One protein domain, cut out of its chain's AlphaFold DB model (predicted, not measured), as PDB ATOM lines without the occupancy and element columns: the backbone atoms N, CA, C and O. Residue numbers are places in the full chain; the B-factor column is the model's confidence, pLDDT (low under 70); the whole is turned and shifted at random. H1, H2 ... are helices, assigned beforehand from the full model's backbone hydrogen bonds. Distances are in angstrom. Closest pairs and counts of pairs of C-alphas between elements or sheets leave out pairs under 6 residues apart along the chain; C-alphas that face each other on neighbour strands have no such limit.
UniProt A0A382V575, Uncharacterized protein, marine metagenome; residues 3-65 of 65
ATOM      1  N   GLU A   3     -23.651  71.997  44.645       52.34
ATOM      2  CA  GLU A   3     -22.848  70.885  45.167       52.34
ATOM      3  C   GLU A   3     -23.470  69.518  44.851       52.34
ATOM      4  O   GLU A   3     -22.754  68.598  44.466       52.34
ATOM      5  N   GLY A   4     -24.804  69.399  44.865       56.84
ATOM      6  CA  GLY A   4     -25.498  68.145  44.527       56.84
ATOM      7  C   GLY A   4     -25.264  67.670  43.086       56.84
ATOM      8  O   GLY A   4     -25.124  66.474  42.840       56.84
ATOM      9  N   ALA A   5     -25.131  68.604  42.136       58.00
ATOM     10  CA  ALA A   5     -24.845  68.284  40.736       58.00
ATOM     11  C   ALA A   5     -23.418  67.740  40.536       58.00
ATOM     12  O   ALA A   5     -23.197  66.837  39.726       58.00
ATOM     13  N   ARG A   6     -22.448  68.253  41.309       57.25
ATOM     14  CA  ARG A   6     -21.052  67.788  41.280       57.25
ATOM     15  C   ARG A   6     -20.935  66.374  41.847       57.25
ATOM     16  O   ARG A   6     -20.241  65.543  41.264       57.25
ATOM     17  N   SER A   7     -21.661  66.088  42.926       62.34
ATOM     18  CA  SER A   7     -21.680  64.773  43.573       62.34
ATOM     19  C   SER A   7     -22.314  63.698  42.690       62.34
ATOM     20  O   SER A   7     -21.748  62.615  42.550       62.34
ATOM     21  N   LEU A   8     -23.434  64.007  42.025       64.69
ATOM     22  CA  LEU A   8     -24.104  63.053  41.137       64.69
ATOM     23  C   LEU A   8     -23.250  62.725  39.902       64.69
ATOM     24  O   LEU A   8     -23.122  61.563  39.528       64.69
ATOM     25  N   GLY A   9     -22.605  63.732  39.304       65.94
ATOM     26  CA  GLY A   9     -21.708  63.527  38.165       65.94
ATOM     27  C   GLY A   9     -20.462  62.706  38.515       65.94
ATOM     28  O   GLY A   9     -20.008  61.903  37.698       65.94
ATOM     29  N   LYS A  10     -19.921  62.866  39.731       67.75
ATOM     30  CA  LYS A  10     -18.781  62.075  40.215       67.75
ATOM     31  C   LYS A  10     -19.186  60.621  40.483       67.75
ATOM     32  O   LYS A  10     -18.546  59.718  39.955       67.75
ATOM     33  N   ALA A  11     -20.309  60.405  41.169       69.00
ATOM     34  CA  ALA A  11     -20.850  59.070  41.425       69.00
ATOM     35  C   ALA A  11     -21.225  58.326  40.131       69.00
ATOM     36  O   ALA A  11     -20.960  57.138  40.004       69.00
ATOM     37  N   TYR A  12     -21.778  59.022  39.131       65.81
ATOM     38  CA  TYR A  12     -22.089  58.433  37.828       65.81
ATOM     39  C   TYR A  12     -20.831  58.035  37.047       65.81
ATOM     40  O   TYR A  12     -20.796  56.975  36.424       65.81
ATOM     41  N   ARG A  13     -19.778  58.862  37.108       66.00
ATOM     42  CA  ARG A  13     -18.468  58.551  36.520       66.00
ATOM     43  C   ARG A  13     -17.837  57.324  37.186       66.00
ATOM     44  O   ARG A  13     -17.291  56.487  36.472       66.00
ATOM     45  N   GLU A  14     -17.940  57.216  38.514       64.44
ATOM     46  CA  GLU A  14     -17.481  56.063  39.313       64.44
ATOM     47  C   GLU A  14     -18.281  54.794  38.985       64.44
ATOM     48  O   GLU A  14     -17.689  53.772  38.652       64.44
ATOM     49  N   PHE A  15     -19.614  54.872  38.953       65.12
ATOM     50  CA  PHE A  15     -20.496  53.742  38.639       65.12
ATOM     51  C   PHE A  15     -20.324  53.212  37.206       65.12
ATOM     52  O   PHE A  15     -20.354  52.008  36.979       65.12
ATOM     53  N   ARG A  16     -20.111  54.104  36.229       66.88
ATOM     54  CA  ARG A  16     -19.842  53.739  34.825       66.88
ATOM     55  C   ARG A  16     -18.394  53.296  34.570       66.88
ATOM     56  O   ARG A  16     -18.048  53.051  33.420       66.88
ATOM     57  N   GLY A  17     -17.557  53.203  35.606       58.06
ATOM     58  CA  GLY A  17     -16.202  52.658  35.499       58.06
ATOM     59  C   GLY A  17     -15.166  53.596  34.868       58.06
ATOM     60  O   GLY A  17     -14.102  53.141  34.471       58.06
ATOM     61  N   TYR A  18     -15.424  54.906  34.786       55.31
ATOM     62  CA  TYR A  18     -14.527  55.851  34.100       55.31
ATOM     63  C   TYR A  18     -13.436  56.480  34.987       55.31
ATOM     64  O   TYR A  18     -12.737  57.382  34.531       55.31
ATOM     65  N   THR A  19     -13.293  56.100  36.262       53.81
ATOM     66  CA  THR A  19     -12.463  56.886  37.207       53.81
ATOM     67  C   THR A  19     -11.640  56.085  38.213       53.81
ATOM     68  O   THR A  19     -11.035  56.683  39.103       53.81
ATOM     69  N   THR A  20     -11.502  54.768  38.088       50.69
ATOM     70  CA  THR A  20     -10.525  54.053  38.924       50.69
ATOM     71  C   THR A  20      -9.866  52.925  38.140       50.69
ATOM     72  O   THR A  20     -10.425  51.853  37.958       50.69
ATOM     73  N   SER A  21      -8.659  53.237  37.655       51.69
ATOM     74  CA  SER A  21      -7.519  52.313  37.558       51.69
ATOM     75  C   SER A  21      -7.673  51.019  36.753       51.69
ATOM     76  O   SER A  21      -7.142  49.987  37.149       51.69
ATOM     77  N   ALA A  22      -8.297  51.079  35.585       50.88
ATOM     78  CA  ALA A  22      -7.898  50.211  34.484       50.88
ATOM     79  C   ALA A  22      -7.644  51.120  33.280       50.88
ATOM     80  O   ALA A  22      -8.479  51.995  33.019       50.88
ATOM     81  N   PRO A  23      -6.513  50.998  32.566       53.44
ATOM     82  CA  PRO A  23      -6.370  51.660  31.284       53.44
ATOM     83  C   PRO A  23      -7.563  51.230  30.430       53.44
ATOM     84  O   PRO A  23      -7.789  50.041  30.203       53.44
ATOM     85  N   LEU A  24      -8.359  52.204  29.999       49.09
ATOM     86  CA  LEU A  24      -9.314  52.044  28.915       49.09
ATOM     87  C   LEU A  24      -8.471  51.730  27.668       49.09
ATOM     88  O   LEU A  24      -8.041  52.641  26.970       49.09
ATOM     89  N   GLY A  25      -8.104  50.461  27.493       51.06
ATOM     90  CA  GLY A  25      -7.067  50.048  26.547       51.06
ATOM     91  C   GLY A  25      -5.886  49.288  27.151       51.06
ATOM     92  O   GLY A  25      -4.789  49.384  26.611       51.06
ATOM     93  N   SER A  26      -6.082  48.474  28.193       48.56
ATOM     94  CA  SER A  26      -5.292  47.235  28.308       48.56
ATOM     95  C   SER A  26      -5.749  46.269  27.216       48.56
ATOM     96  O   SER A  26      -6.324  45.216  27.473       48.56
ATOM     97  N   ASP A  27      -5.522  46.668  25.965       55.16
ATOM     98  CA  ASP A  27      -5.476  45.775  24.815       55.16
ATOM     99  C   ASP A  27      -4.149  45.008  24.924       55.16
ATOM    100  O   ASP A  27      -3.289  45.048  24.046       55.16
ATOM    101  N   ASP A  28      -3.965  44.306  26.045       54.59
ATOM    102  CA  ASP A  28      -2.953  43.271  26.226       54.59
ATOM    103  C   ASP A  28      -3.380  42.023  25.430       54.59
ATOM    104  O   ASP A  28      -3.199  40.880  25.848       54.59
ATOM    105  N   VAL A  29      -3.972  42.240  24.250       58.44
ATOM    106  CA  VAL A  29      -4.100  41.237  23.211       58.44
ATOM    107  C   VAL A  29      -2.664  40.978  22.798       58.44
ATOM    108  O   VAL A  29      -2.020  41.787  22.121       58.44
ATOM    109  N   THR A  30      -2.121  39.888  23.331       71.81
ATOM    110  CA  THR A  30      -0.717  39.529  23.157       71.81
ATOM    111  C   THR A  30      -0.420  39.515  21.654       71.81
ATOM    112  O   THR A  30      -1.286  39.131  20.870       71.81
ATOM    113  N   GLU A  31       0.788  39.893  21.217       73.88
ATOM    114  CA  GLU A  31       1.196  39.868  19.791       73.88
ATOM    115  C   GLU A  31       0.744  38.579  19.068       73.88
ATOM    116  O   GLU A  31       0.336  38.598  17.910       73.88
ATOM    117  N   LYS A  32       0.730  37.453  19.790       75.31
ATOM    118  CA  LYS A  32       0.210  36.157  19.340       75.31
ATOM    119  C   LYS A  32      -1.256  36.176  18.898       75.31
ATOM    120  O   LYS A  32      -1.578  35.598  17.864       75.31
ATOM    121  N   GLU A  33      -2.132  36.807  19.666       79.62
ATOM    122  CA  GLU A  33      -3.550  36.940  19.329       79.62
ATOM    123  C   GLU A  33      -3.768  37.921  18.176       79.62
ATOM    124  O   GLU A  33      -4.579  37.645  17.296       79.62
ATOM    125  N   LYS A  34      -2.985  39.006  18.097       83.75
ATOM    126  CA  LYS A  34      -3.044  39.942  16.959       83.75
ATOM    127  C   LYS A  34      -2.666  39.264  15.643       83.75
ATOM    128  O   LYS A  34      -3.350  39.445  14.634       83.75
ATOM    129  N   ILE A  35      -1.612  38.448  15.662       85.31
ATOM    130  CA  ILE A  35      -1.151  37.680  14.498       85.31
ATOM    131  C   ILE A  35      -2.203  36.638  14.095       85.31
ATOM    132  O   ILE A  35      -2.548  36.560  12.920       85.31
ATOM    133  N   ARG A  36      -2.774  35.893  15.052       85.44
ATOM    134  CA  ARG A  36      -3.852  34.929  14.764       85.44
ATOM    135  C   ARG A  36      -5.089  35.598  14.179       85.44
ATOM    136  O   ARG A  36      -5.530  35.191  13.114       85.44
ATOM    137  N   SER A  37      -5.561  36.680  14.795       85.56
ATOM    138  CA  SER A  37      -6.716  37.428  14.294       85.56
ATOM    139  C   SER A  37      -6.480  37.965  12.879       85.56
ATOM    140  O   SER A  37      -7.387  37.962  12.050       85.56
ATOM    141  N   SER A  38      -5.256  38.406  12.573       84.94
ATOM    142  CA  SER A  38      -4.888  38.869  11.230       84.94
ATOM    143  C   SER A  38      -4.887  37.728  10.211       84.94
ATOM    144  O   SER A  38      -5.412  37.895   9.114       84.94
ATOM    145  N   ALA A  39      -4.360  36.560  10.577       87.12
ATOM    146  CA  ALA A  39      -4.398  35.366   9.738       87.12
ATOM    147  C   ALA A  39      -5.830  34.868   9.491       87.12
ATOM    148  O   ALA A  39      -6.192  34.616   8.346       87.12
ATOM    149  N   GLU A  40      -6.675  34.819  10.524       86.12
ATOM    150  CA  GLU A  40      -8.089  34.442  10.397       86.12
ATOM    151  C   GLU A  40      -8.852  35.388   9.460       86.12
ATOM    152  O   GLU A  40      -9.623  34.936   8.616       86.12
ATOM    153  N   LYS A  41      -8.592  36.700   9.543       86.94
ATOM    154  CA  LYS A  41      -9.168  37.698   8.622       86.94
ATOM    155  C   LYS A  41      -8.762  37.473   7.166       86.94
ATOM    156  O   LYS A  41      -9.540  37.792   6.274       86.94
ATOM    157  N   LEU A  42      -7.569  36.933   6.936       86.25
ATOM    158  CA  LEU A  42      -7.065  36.567   5.611       86.25
ATOM    159  C   LEU A  42      -7.480  35.144   5.188       86.25
ATOM    160  O   LEU A  42      -7.115  34.705   4.099       86.25
ATOM    161  N   GLY A  43      -8.235  34.420   6.024       86.88
ATOM    162  CA  GLY A  43      -8.652  33.039   5.766       86.88
ATOM    163  C   GLY A  43      -7.518  32.013   5.873       86.88
ATOM    164  O   GLY A  43      -7.607  30.943   5.277       86.88
ATOM    165  N   ILE A  44      -6.443  32.339   6.594       86.75
ATOM    166  CA  ILE A  44      -5.292  31.461   6.820       86.75
ATOM    167  C   ILE A  44      -5.578  30.586   8.043       86.75
ATOM    168  O   ILE A  44      -5.830  31.099   9.137       86.75
ATOM    169  N   ASP A  45      -5.510  29.265   7.871       87.25
ATOM    170  CA  ASP A  45      -5.620  28.328   8.986       87.25
ATOM    171  C   ASP A  45      -4.355  28.395   9.853       87.25
ATOM    172  O   ASP A  45      -3.241  28.208   9.368       87.25
ATOM    173  N   THR A  46      -4.523  28.714  11.137       80.88
ATOM    174  CA  THR A  46      -3.408  28.867  12.089       80.88
ATOM    175  C   THR A  46      -3.247  27.664  13.021       80.88
ATOM    176  O   THR A  46      -2.452  27.717  13.970       80.88
ATOM    177  N   ALA A  47      -4.005  26.580  12.807       84.56
ATOM    178  CA  ALA A  47      -3.995  25.424  13.690       84.56
ATOM    179  C   ALA A  47      -2.659  24.676  13.575       84.56
ATOM    180  O   ALA A  47      -2.237  24.255  12.505       84.56
ATOM    181  N   GLY A  48      -1.963  24.521  14.705       84.69
ATOM    182  CA  GLY A  48      -0.659  23.849  14.751       84.69
ATOM    183  C   GLY A  48       0.527  24.682  14.249       84.69
ATOM    184  O   GLY A  48       1.659  24.233  14.395       84.69
ATOM    185  N   MET A  49       0.302  25.896  13.738       84.25
ATOM    186  CA  MET A  49       1.374  26.783  13.284       84.25
ATOM    187  C   MET A  49       1.991  27.591  14.427       84.25
ATOM    188  O   MET A  49       1.314  28.011  15.377       84.25
ATOM    189  N   ASN A  50       3.293  27.854  14.307       87.06
ATOM    190  CA  ASN A  50       4.007  28.744  15.217       87.06
ATOM    191  C   ASN A  50       3.865  30.218  14.788       87.06
ATOM    192  O   ASN A  50       3.488  30.507  13.654       87.06
ATOM    193  N   GLN A  51       4.167  31.174  15.672       85.25
ATOM    194  CA  GLN A  51       3.954  32.605  15.377       85.25
ATOM    195  C   GLN A  51       4.691  33.096  14.120       85.25
ATOM    196  O   GLN A  51       4.116  33.869  13.354       85.25
ATOM    197  N   ASP A  52       5.928  32.652  13.904       88.38
ATOM    198  CA  ASP A  52       6.728  33.006  12.727       88.38
ATOM    199  C   ASP A  52       6.146  32.440  11.426       88.38
ATOM    200  O   ASP A  52       6.131  33.129  10.406       88.38
ATOM    201  N   GLU A  53       5.595  31.225  11.468       88.31
ATOM    202  CA  GLU A  53       4.943  30.615  10.304       88.31
ATOM    203  C   GLU A  53       3.659  31.356   9.943       88.31
ATOM    204  O   GLU A  53       3.442  31.690   8.780       88.31
ATOM    205  N   ILE A  54       2.859  31.725  10.950       88.31
ATOM    206  CA  ILE A  54       1.649  32.525  10.739       88.31
ATOM    207  C   ILE A  54       2.017  33.901  10.160       88.31
ATOM    208  O   ILE A  54       1.383  34.357   9.211       88.31
ATOM    209  N   LYS A  55       3.064  34.560  10.681       89.00
ATOM    210  CA  LYS A  55       3.562  35.836  10.132       89.00
ATOM    211  C   LYS A  55       4.000  35.702   8.676       89.00
ATOM    212  O   LYS A  55       3.683  36.574   7.872       89.00
ATOM    213  N   THR A  56       4.705  34.627   8.345       90.88
ATOM    214  CA  THR A  56       5.179  34.369   6.981       90.88
ATOM    215  C   THR A  56       4.006  34.136   6.033       90.88
ATOM    216  O   THR A  56       3.953  34.763   4.982       90.88
ATOM    217  N   ALA A  57       3.015  33.338   6.438       88.31
ATOM    218  CA  ALA A  57       1.805  33.103   5.655       88.31
ATOM    219  C   ALA A  57       1.004  34.394   5.412       88.31
ATOM    220  O   ALA A  57       0.533  34.631   4.301       88.31
ATOM    221  N   ILE A  58       0.890  35.261   6.426       88.94
ATOM    222  CA  ILE A  58       0.267  36.589   6.286       88.94
ATOM    223  C   ILE A  58       1.029  37.440   5.262       88.94
ATOM    224  O   ILE A  58       0.412  38.022   4.372       88.94
ATOM    225  N   LEU A  59       2.359  37.521   5.381       88.62
ATOM    226  CA  LEU A  59       3.204  38.311   4.478       88.62
ATOM    227  C   LEU A  59       3.136  37.806   3.038       88.62
ATOM    228  O   LEU A  59       3.028  38.615   2.118       88.62
ATOM    229  N   GLU A  60       3.172  36.490   2.841       88.38
ATOM    230  CA  GLU A  60       3.032  35.871   1.526       88.38
ATOM    231  C   GLU A  60       1.677  36.221   0.915       88.38
ATOM    232  O   GLU A  60       1.610  36.627  -0.244       88.38
ATOM    233  N   ARG A  61       0.599  36.169   1.709       86.25
ATOM    234  CA  ARG A  61      -0.731  36.514   1.215       86.25
ATOM    235  C   ARG A  61      -0.891  37.977   0.833       86.25
ATOM    236  O   ARG A  61      -1.547  38.246  -0.165       86.25
ATOM    237  N   LEU A  62      -0.296  38.885   1.602       84.56
ATOM    238  CA  LEU A  62      -0.308  40.321   1.321       84.56
ATOM    239  C   LEU A  62       0.606  40.711   0.154       84.56
ATOM    240  O   LEU A  62       0.381  41.742  -0.464       84.56
ATOM    241  N   SER A  63       1.651  39.929  -0.126       82.75
ATOM    242  CA  SER A  63       2.610  40.229  -1.201       82.75
ATOM    243  C   SER A  63       2.163  39.717  -2.571       82.75
ATOM    244  O   SER A  63       2.728  40.125  -3.581       82.75
ATOM    245  N   ASN A  64       1.199  38.794  -2.606       74.75
ATOM    246  CA  ASN A  64       0.693  38.160  -3.826       74.75
ATOM    247  C   ASN A  64      -0.651  38.754  -4.304       74.75
ATOM    248  O   ASN A  64      -1.316  38.149  -5.148       74.75
ATOM    249  N   GLU A  65      -1.050  39.899  -3.742       54.56
ATOM    250  CA  GLU A  65      -2.197  40.733  -4.140       54.56
ATOM    251  C   GLU A  65      -1.700  42.057  -4.736       54.56
ATOM    252  O   GLU A  65      -2.205  42.429  -5.820       54.56
TER     253      GLU A  65
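AT A GLANCE: This is residues 3 to 65 of the 65 residues of an uncharacterized protein of marine metagenome (UniProt A0A382V575). A lone helix, H1, at one end of a long, stretched link, and at the other end a small head in which H3 and H2 pack on each other at a slant. Most of the length is made by H1 and the link, where residues 3 to 9, 12 to 17 and 20 to 30 stand free. The printed part has 63 residues with three named helices, in the order H1, H2, H3, and no named strand; the class is all helix. The whole is extended, with a radius of gyration of the C-alphas of 20.9 A and spans of 63 by 24 by 14 A.

IN THESE COORDINATES: H1, residues 3 to 15, and H3, residues 51 to 63, have 13 residues each, and H2, residues 31 to 41, has 11 residues. H1, residues 3 to 15, begins with C-alpha 3 at (-22.848, 70.885, 45.167) and measures 18.5 A from first to last C-alpha. H3, residues 51 to 63, measures 18.3 A and ends with C-alpha 63 at (2.610, 40.229, -1.201). H2, residues 31 to 41, measures 15.4 A and begins with C-alpha 31 at (1.196, 39.868, 19.791).

HOW THE PARTS SIT: H3 and H2 touch, their closest C-alphas being those of Ile 58 and Ala 39, 5.9 A apart. They run the same way at a steep tilt of 41 degrees. H1 touches no helix and is apart from both H2 and H3. In H1, H2 and H3 every O i to N i+4 pair is within hydrogen-bond range.

THE WHOLE: The two C-alphas farthest apart are those of Glu 3 and Asn 64, 63.4 A. The printed part has no cut. The link from H1 to H2, residues 16 to 30, is long; the link from H2 to H3, of 9 residues, is short. The mean pLDDT of the printed part is 72.9; residues 3 to 29 and residue 65 are under 70.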